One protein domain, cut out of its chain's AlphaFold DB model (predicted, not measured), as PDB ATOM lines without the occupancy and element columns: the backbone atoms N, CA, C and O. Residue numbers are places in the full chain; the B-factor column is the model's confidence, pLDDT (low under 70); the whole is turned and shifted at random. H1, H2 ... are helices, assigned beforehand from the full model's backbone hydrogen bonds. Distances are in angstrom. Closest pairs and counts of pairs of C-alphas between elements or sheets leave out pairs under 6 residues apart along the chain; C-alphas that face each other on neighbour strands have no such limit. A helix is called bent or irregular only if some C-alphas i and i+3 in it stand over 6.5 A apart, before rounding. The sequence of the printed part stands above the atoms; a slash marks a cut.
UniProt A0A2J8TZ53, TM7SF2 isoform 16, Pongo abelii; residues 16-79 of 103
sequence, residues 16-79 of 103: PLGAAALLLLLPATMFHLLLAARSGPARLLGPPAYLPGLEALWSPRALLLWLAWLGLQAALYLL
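Overview. This is residues 16 to 79 of the 103 residues of the protein "TM7SF2 isoform 16" of Pongo abelii (UniProt A0A2J8TZ53). Two separate helices, H1 and H3, form an open, arch-like shape, joined by a long loop that holds the tiny helix H2. Residues 16 to 30 of H1 stick out at one side, and residues 53 to 79, with H2 and H3, at the other. The 64 printed residues have three named helices, H1, H2, H3 in chain order, and no named strand: all helix. The whole is only just extended, close to loose, with a radius of gyration of the C-alphas of 16.5 A and spans of 47 by 35 by 20 A.

Arrangement. H1, residues 16 to 38, is apart from H2, residues 54 to 57, and from H3, residues 60 to 77. H2 and H3 are apart too. H1 has a kink of 26 degrees near residue 24; it is neither bent nor irregular, but only just: C-alphas 23 and 26 are 6.0 A apart. Every O i to N i+4 pair is within hydrogen-bond range in H3, and 17 of 19 in H1; H2 is too short for such a pair.

Along the chain. H1 measures 33.7 A from C-alpha 16 at (-0.780, 28.262, 17.548) to C-alpha 38. H2 measures 5.1 A, and H3 25.6 A, ending with C-alpha 77 at (14.777, 10.254, 42.401).

Size, cuts and confidence. The C-alphas farthest apart, of Gly 46 and Leu 79, are 47.8 A apart. The printed part has no cut. The link H1 to H2 is long, H2 to H3 tight. No printed residue is under pLDDT 70.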
ATOM      1  N   PRO A  16      -2.025  28.824  18.076       93.31
ATOM      2  CA  PRO A  16      -0.780  28.262  17.548       93.31
ATOM      3  C   PRO A  16       0.295  29.303  17.218       93.31
ATOM      4  O   PRO A  16       1.472  29.075  17.485       93.31
ATOM      5  N   LEU A  17      -0.101  30.458  16.671       94.44
ATOM      6  CA  LEU A  17       0.833  31.534  16.333       94.44
ATOM      7  C   LEU A  17       1.428  32.189  17.581       94.44
ATOM      8  O   LEU A  17       2.635  32.414  17.628       94.44
ATOM      9  N   GLY A  18       0.605  32.471  18.594       95.12
ATOM     10  CA  GLY A  18       1.095  33.048  19.842       95.12
ATOM     11  C   GLY A  18       1.978  32.069  20.622       95.12
ATOM     12  O   GLY A  18       3.045  32.459  21.090       95.12
ATOM     13  N   ALA A  19       1.633  30.779  20.652       94.56
ATOM     14  CA  ALA A  19       2.486  29.739  21.229       94.56
ATOM     15  C   ALA A  19       3.840  29.621  20.500       94.56
ATOM     16  O   ALA A  19       4.887  29.565  21.147       94.56
ATOM     17  N   ALA A  20       3.839  29.650  19.162       94.69
ATOM     18  CA  ALA A  20       5.068  29.647  18.366       94.69
ATOM     19  C   ALA A  20       5.923  30.900  18.623       94.69
ATOM     20  O   ALA A  20       7.143  30.799  18.754       94.69
ATOM     21  N   ALA A  21       5.294  32.071  18.759       96.62
ATOM     22  CA  ALA A  21       5.991  33.298  19.127       96.62
ATOM     23  C   ALA A  21       6.613  33.196  20.529       96.62
ATOM     24  O   ALA A  21       7.778  33.546  20.704       96.62
ATOM     25  N   LEU A  22       5.882  32.669  21.519       96.06
ATOM     26  CA  LEU A  22       6.382  32.496  22.888       96.06
ATOM     27  C   LEU A  22       7.564  31.528  22.972       96.06
ATOM     28  O   LEU A  22       8.485  31.781  23.748       96.06
ATOM     29  N   LEU A  23       7.587  30.476  22.147       95.81
ATOM     30  CA  LEU A  23       8.711  29.536  22.075       95.81
ATOM     31  C   LEU A  23      10.040  30.236  21.743       95.81
ATOM     32  O   LEU A  23      11.089  29.801  22.206       95.81
ATOM     33  N   LEU A  24       9.996  31.329  20.975       96.62
ATOM     34  CA  LEU A  24      11.169  32.132  20.616       96.62
ATOM     35  C   LEU A  24      11.383  33.310  21.576       96.62
ATOM     36  O   LEU A  24      12.509  33.572  22.003       96.62
ATOM     37  N   LEU A  25      10.305  34.014  21.931       96.12
ATOM     38  CA  LEU A  25      10.360  35.221  22.757       96.12
ATOM     39  C   LEU A  25      10.822  34.926  24.186       96.12
ATOM     40  O   LEU A  25      11.567  35.728  24.747       96.12
ATOM     41  N   LEU A  26      10.425  33.794  24.779       96.44
ATOM     42  CA  LEU A  26      10.806  33.459  26.155       96.44
ATOM     43  C   LEU A  26      12.321  33.203  26.293       96.44
ATOM     44  O   LEU A  26      12.948  33.888  27.108       96.44
ATOM     45  N   PRO A  27      12.960  32.324  25.486       95.12
ATOM     46  CA  PRO A  27      14.417  32.179  25.508       95.12
ATOM     47  C   PRO A  27      15.157  33.473  25.158       95.12
ATOM     48  O   PRO A  27      16.153  33.793  25.806       95.12
ATOM     49  N   ALA A  28      14.666  34.244  24.178       93.06
ATOM     50  CA  ALA A  28      15.276  35.519  23.799       93.06
ATOM     51  C   ALA A  28      15.243  36.536  24.949       93.06
ATOM     52  O   ALA A  28      16.240  37.207  25.212       93.06
ATOM     53  N   THR A  29      14.128  36.606  25.681       93.25
ATOM     54  CA  THR A  29      13.991  37.471  26.860       93.25
ATOM     55  C   THR A  29      14.943  37.031  27.965       93.25
ATOM     56  O   THR A  29      15.670  37.858  28.504       93.25
ATOM     57  N   MET A  30      15.013  35.731  28.269       93.38
ATOM     58  CA  MET A  30      15.973  35.200  29.244       93.38
ATOM     59  C   MET A  30      17.416  35.558  28.860       93.38
ATOM     60  O   MET A  30      18.184  36.023  29.700       93.38
ATOM     61  N   PHE A  31      17.783  35.384  27.588       91.19
ATOM     62  CA  PHE A  31      19.115  35.718  27.092       91.19
ATOM     63  C   PHE A  31      19.417  37.217  27.212       91.19
ATOM     64  O   PHE A  31      20.480  37.589  27.709       91.19
ATOM     65  N   HIS A  32      18.464  38.078  26.845       89.75
ATOM     66  CA  HIS A  32      18.563  39.529  27.029       89.75
ATOM     67  C   HIS A  32      18.799  39.903  28.493       89.75
ATOM     68  O   HIS A  32      19.711  40.672  28.792       89.75
ATOM     69  N   LEU A  33      18.043  39.306  29.420       91.31
ATOM     70  CA  LEU A  33      18.200  39.541  30.858       91.31
ATOM     71  C   LEU A  33      19.580  39.110  31.369       91.31
ATOM     72  O   LEU A  33      20.187  39.830  32.160       91.31
ATOM     73  N   LEU A  34      20.107  37.975  30.898       90.44
ATOM     74  CA  LEU A  34      21.455  37.520  31.253       90.44
ATOM     75  C   LEU A  34      22.535  38.486  30.747       90.44
ATOM     76  O   LEU A  34      23.475  38.789  31.481       90.44
ATOM     77  N   LEU A  35      22.406  38.996  29.519       89.19
ATOM     78  CA  LEU A  35      23.340  39.988  28.979       89.19
ATOM     79  C   LEU A  35      23.248  41.318  29.725       89.19
ATOM     80  O   LEU A  35      24.279  41.891  30.075       89.19
ATOM     81  N   ALA A  36      22.031  41.780  30.015       88.69
ATOM     82  CA  ALA A  36      21.799  42.978  30.805       88.69
ATOM     83  C   ALA A  36      22.442  42.841  32.192       88.69
ATOM     84  O   ALA A  36      23.244  43.691  32.563       88.69
ATOM     85  N   ALA A  37      22.200  41.742  32.912       86.88
ATOM     86  CA  ALA A  37      22.762  41.503  34.245       86.88
ATOM     87  C   ALA A  37      24.298  41.422  34.263       86.88
ATOM     88  O   ALA A  37      24.927  41.780  35.256       86.88
ATOM     89  N   ARG A  38      24.916  40.958  33.171       82.31
ATOM     90  CA  ARG A  38      26.381  40.916  33.023       82.31
ATOM     91  C   ARG A  38      26.982  42.237  32.546       82.31
ATOM     92  O   ARG A  38      28.202  42.390  32.585       82.31
ATOM     93  N   SER A  39      26.160  43.173  32.078       76.69
ATOM     94  CA  SER A  39      26.603  44.508  31.688       76.69
ATOM     95  C   SER A  39      26.750  45.398  32.924       76.69
ATOM     96  O   SER A  39      25.883  45.403  33.792       76.69
ATOM     97  N   GLY A  40      27.829  46.183  33.000       75.75
ATOM     98  CA  GLY A  40      28.107  47.056  34.151       75.75
ATOM     99  C   GLY A  40      26.921  47.921  34.616       75.75
ATOM    100  O   GLY A  40      26.633  47.930  35.809       75.75
ATOM    101  N   PRO A  41      26.194  48.619  33.720       77.38
ATOM    102  CA  PRO A  41      25.066  49.456  34.126       77.38
ATOM    103  C   PRO A  41      23.725  48.708  34.264       77.38
ATOM    104  O   PRO A  41      22.725  49.366  34.538       77.38
ATOM    105  N   ALA A  42      23.670  47.386  34.034       77.38
ATOM    106  CA  ALA A  42      22.470  46.545  34.166       77.38
ATOM    107  C   ALA A  42      21.186  47.121  33.530       77.38
ATOM    108  O   ALA A  42      20.087  47.012  34.078       77.38
ATOM    109  N   ARG A  43      21.312  47.771  32.366       78.31
ATOM    110  CA  ARG A  43      20.182  48.435  31.705       78.31
ATOM    111  C   ARG A  43      19.223  47.396  31.133       78.31
ATOM    112  O   ARG A  43      19.590  46.635  30.246       78.31
ATOM    113  N   LEU A  44      17.985  47.405  31.625       79.50
ATOM    114  CA  LEU A  44      16.926  46.502  31.167       79.50
ATOM    115  C   LEU A  44      16.391  46.888  29.781       79.50
ATOM    116  O   LEU A  44      16.064  46.023  28.970       79.50
ATOM    117  N   LEU A  45      16.290  48.195  29.531       83.06
ATOM    118  CA  LEU A  45      15.735  48.763  28.310       83.06
ATOM    119  C   LEU A  45      16.868  49.193  27.375       83.06
ATOM    120  O   LEU A  45      17.763  49.941  27.776       83.06
ATOM    121  N   GLY A  46      16.796  48.742  26.125       78.44
ATOM    122  CA  GLY A  46      17.790  49.013  25.088       78.44
ATOM    123  C   GLY A  46      18.525  47.750  24.630       78.44
ATOM    124  O   GLY A  46      18.394  46.699  25.255       78.44
ATOM    125  N   PRO A  47      19.268  47.822  23.516       76.69
ATOM    126  CA  PRO A  47      20.024  46.685  23.010       76.69
ATOM    127  C   PRO A  47      21.147  46.289  23.986       76.69
ATOM    128  O   PRO A  47      21.702  47.162  24.665       76.69
ATOM    129  N   PRO A  48      21.515  44.997  24.056       75.44
ATOM    130  CA  PRO A  48      22.641  44.570  24.872       75.44
ATOM    131  C   PRO A  48      23.925  45.252  24.390       75.44
ATOM    132  O   PRO A  48      24.175  45.361  23.192       75.44
ATOM    133  N   ALA A  49      24.761  45.692  25.334       75.38
ATOM    134  CA  ALA A  49      26.015  46.382  25.022       75.38
ATOM    135  C   ALA A  49      27.032  45.491  24.281       75.38
ATOM    136  O   ALA A  49      27.951  45.998  23.644       75.38
ATOM    137  N   TYR A  50      26.879  44.167  24.382       80.94
ATOM    138  CA  TYR A  50      27.748  43.173  23.765       80.94
ATOM    139  C   TYR A  50      26.960  41.893  23.465       80.94
ATOM    140  O   TYR A  50      26.178  41.435  24.301       80.94
ATOM    141  N   LEU A  51      27.202  41.306  22.291       85.56
ATOM    142  CA  LEU A  51      26.707  39.984  21.917       85.56
ATOM    143  C   LEU A  51      27.887  39.000  21.898       85.56
ATOM    144  O   LEU A  51      28.831  39.211  21.134       85.56
ATOM    145  N   PRO A  52      27.864  37.938  22.721       87.69
ATOM    146  CA  PRO A  52      28.914  36.931  22.707       87.69
ATOM    147  C   PRO A  52      28.914  36.153  21.389       87.69
ATOM    148  O   PRO A  52      27.859  35.862  20.829       87.69
ATOM    149  N   GLY A  53      30.102  35.768  20.921       88.56
ATOM    150  CA  GLY A  53      30.226  34.794  19.836       88.56
ATOM    151  C   GLY A  53      29.671  33.423  20.245       88.56
ATOM    152  O   GLY A  53      29.659  33.085  21.429       88.56
ATOM    153  N   LEU A  54      29.245  32.618  19.265       85.62
ATOM    154  CA  LEU A  54      28.647  31.296  19.505       85.62
ATOM    155  C   LEU A  54      29.572  30.362  20.304       85.62
ATOM    156  O   LEU A  54      29.110  29.635  21.178       85.62
ATOM    157  N   GLU A  55      30.882  30.467  20.082       87.44
ATOM    158  CA  GLU A  55      31.902  29.720  20.829       87.44
ATOM    159  C   GLU A  55      31.888  30.023  22.334       87.44
ATOM    160  O   GLU A  55      32.178  29.158  23.149       87.44
ATOM    161  N   ALA A  56      31.509  31.242  22.732       87.06
ATOM    162  CA  ALA A  56      31.393  31.602  24.143       87.06
ATOM    163  C   ALA A  56      30.107  31.052  24.790       87.06
ATOM    164  O   ALA A  56      30.006  31.016  26.015       87.06
ATOM    165  N   LEU A  57      29.127  30.636  23.981       87.25
ATOM    166  CA  LEU A  57      27.871  30.038  24.438       87.25
ATOM    167  C   LEU A  57      27.956  28.513  24.561       87.25
ATOM    168  O   LEU A  57      27.082  27.904  25.179       87.25
ATOM    169  N   TRP A  58      28.998  27.895  24.000       90.38
ATOM    170  CA  TRP A  58      29.156  26.449  23.973       90.38
ATOM    171  C   TRP A  58      30.387  25.989  24.752       90.38
ATOM    172  O   TRP A  58      31.487  26.512  24.611       90.38
ATOM    173  N   SER A  59      30.221  24.957  25.578       93.81
ATOM    174  CA  SER A  59      31.342  24.310  26.255       93.81
ATOM    175  C   SER A  59      31.050  22.823  26.448       93.81
ATOM    176  O   SER A  59      30.125  22.482  27.191       93.81
ATOM    177  N   PRO A  60      31.858  21.915  25.863       95.44
ATOM    178  CA  PRO A  60      31.704  20.476  26.080       95.44
ATOM    179  C   PRO A  60      31.772  20.096  27.562       95.44
ATOM    180  O   PRO A  60      31.054  19.213  28.018       95.44
ATOM    181  N   ARG A  61      32.598  20.807  28.342       96.88
ATOM    182  CA  ARG A  61      32.703  20.602  29.793       96.88
ATOM    183  C   ARG A  61      31.412  20.990  30.509       96.88
ATOM    184  O   ARG A  61      30.965  20.240  31.369       96.88
ATOM    185  N   ALA A  62      30.803  22.121  30.145       95.56
ATOM    186  CA  ALA A  62      29.524  22.534  30.722       95.56
ATOM    187  C   ALA A  62      28.409  21.530  30.393       95.56
ATOM    188  O   ALA A  62      27.634  21.182  31.280       95.56
ATOM    189  N   LEU A  63      28.376  21.006  29.161       95.62
ATOM    190  CA  LEU A  63      27.432  19.958  28.768       95.62
ATOM    191  C   LEU A  63      27.614  18.685  29.605       95.62
ATOM    192  O   LEU A  63      26.637  18.156  30.128       95.62
ATOM    193  N   LEU A  64      28.853  18.211  29.773       98.00
ATOM    194  CA  LEU A  64      29.145  17.030  30.593       98.00
ATOM    195  C   LEU A  64      28.734  17.232  32.053       98.00
ATOM    196  O   LEU A  64      28.119  16.343  32.635       98.00
ATOM    197  N   LEU A  65      29.032  18.397  32.635       98.25
ATOM    198  CA  LEU A  65      28.612  18.734  33.997       98.25
ATOM    199  C   LEU A  65      27.087  18.760  34.121       98.25
ATOM    200  O   LEU A  65      26.545  18.216  35.079       98.25
ATOM    201  N   TRP A  66      26.396  19.348  33.144       97.62
ATOM    202  CA  TRP A  66      24.937  19.403  33.126       97.62
ATOM    203  C   TRP A  66      24.314  18.005  33.024       97.62
ATOM    204  O   TRP A  66      23.404  17.684  33.784       97.62
ATOM    205  N   LEU A  67      24.845  17.142  32.150       98.25
ATOM    206  CA  LEU A  67      24.386  15.758  32.001       98.25
ATOM    207  C   LEU A  67      24.674  14.915  33.245       98.25
ATOM    208  O   LEU A  67      23.805  14.165  33.685       98.25
ATOM    209  N   ALA A  68      25.862  15.053  33.837       98.31
ATOM    210  CA  ALA A  68      26.209  14.376  35.084       98.31
ATOM    211  C   ALA A  68      25.281  14.814  36.224       98.31
ATOM    212  O   ALA A  68      24.791  13.977  36.979       98.31
ATOM    213  N   TRP A  69      24.988  16.112  36.314       98.31
ATOM    214  CA  TRP A  69      24.056  16.651  37.297       98.31
ATOM    215  C   TRP A  69      22.632  16.131  37.085       98.31
ATOM    216  O   TRP A  69      22.013  15.656  38.031       98.31
ATOM    217  N   LEU A  70      22.126  16.146  35.849       98.06
ATOM    218  CA  LEU A  70      20.810  15.594  35.521       98.06
ATOM    219  C   LEU A  70      20.732  14.095  35.851       98.06
ATOM    220  O   LEU A  70      19.756  13.641  36.444       98.06
ATOM    221  N   GLY A  71      21.779  13.339  35.511       97.69
ATOM    222  CA  GLY A  71      21.897  11.921  35.836       97.69
ATOM    223  C   GLY A  71      21.893  11.669  37.342       97.69
ATOM    224  O   GLY A  71      21.208  10.761  37.807       97.69
ATOM    225  N   LEU A  72      22.581  12.511  38.117       96.69
ATOM    226  CA  LEU A  72      22.539  12.461  39.577       96.69
ATOM    227  C   LEU A  72      21.123  12.726  40.106       96.69
ATOM    228  O   LEU A  72      20.647  11.961  40.938       96.69
ATOM    229  N   GLN A  73      20.429  13.757  39.612       95.50
ATOM    230  CA  GLN A  73      19.047  14.054  40.018       95.50
ATOM    231  C   GLN A  73      18.107  12.874  39.722       95.50
ATOM    232  O   GLN A  73      17.312  12.481  40.576       95.50
ATOM    233  N   ALA A  74      18.247  12.251  38.549       94.44
ATOM    234  CA  ALA A  74      17.502  11.046  38.192       94.44
ATOM    235  C   ALA A  74      17.834   9.858  39.113       94.44
ATOM    236  O   ALA A  74      16.925   9.175  39.583       94.44
ATOM    237  N   ALA A  75      19.112   9.626  39.422       94.06
ATOM    238  CA  ALA A  75      19.528   8.559  40.331       94.06
ATOM    239  C   ALA A  75      18.972   8.759  41.751       94.06
ATOM    240  O   ALA A  75      18.460   7.812  42.348       94.06
ATOM    241  N   LEU A  76      19.007   9.990  42.270       91.94
ATOM    242  CA  LEU A  76      18.439  10.346  43.575       91.94
ATOM    243  C   LEU A  76      16.915  10.145  43.612       91.94
ATOM    244  O   LEU A  76      16.378   9.628  44.593       91.94
ATOM    245  N   TYR A  77      16.215  10.494  42.530       89.31
ATOM    246  CA  TYR A  77      14.777  10.254  42.401       89.31
ATOM    247  C   TYR A  77      14.412   8.758  42.436       89.31
ATOM    248  O   TYR A  77      13.374   8.373  42.977       89.31
ATOM    249  N   LEU A  78      15.275   7.891  41.900       89.69
ATOM    250  CA  LEU A  78      15.051   6.443  41.855       89.69
ATOM    251  C   LEU A  78      15.400   5.708  43.158       89.69
ATOM    252  O   LEU A  78      15.151   4.503  43.246       89.69
ATOM    253  N   LEU A  79      15.938   6.392  44.175       88.75
ATOM    254  CA  LEU A  79      16.272   5.760  45.450       88.75
ATOM    255  C   LEU A  79      15.041   5.085  46.096       88.75
ATOM    256  O   LEU A  79      13.939   5.645  46.078       88.75
TER     257      LEU A  79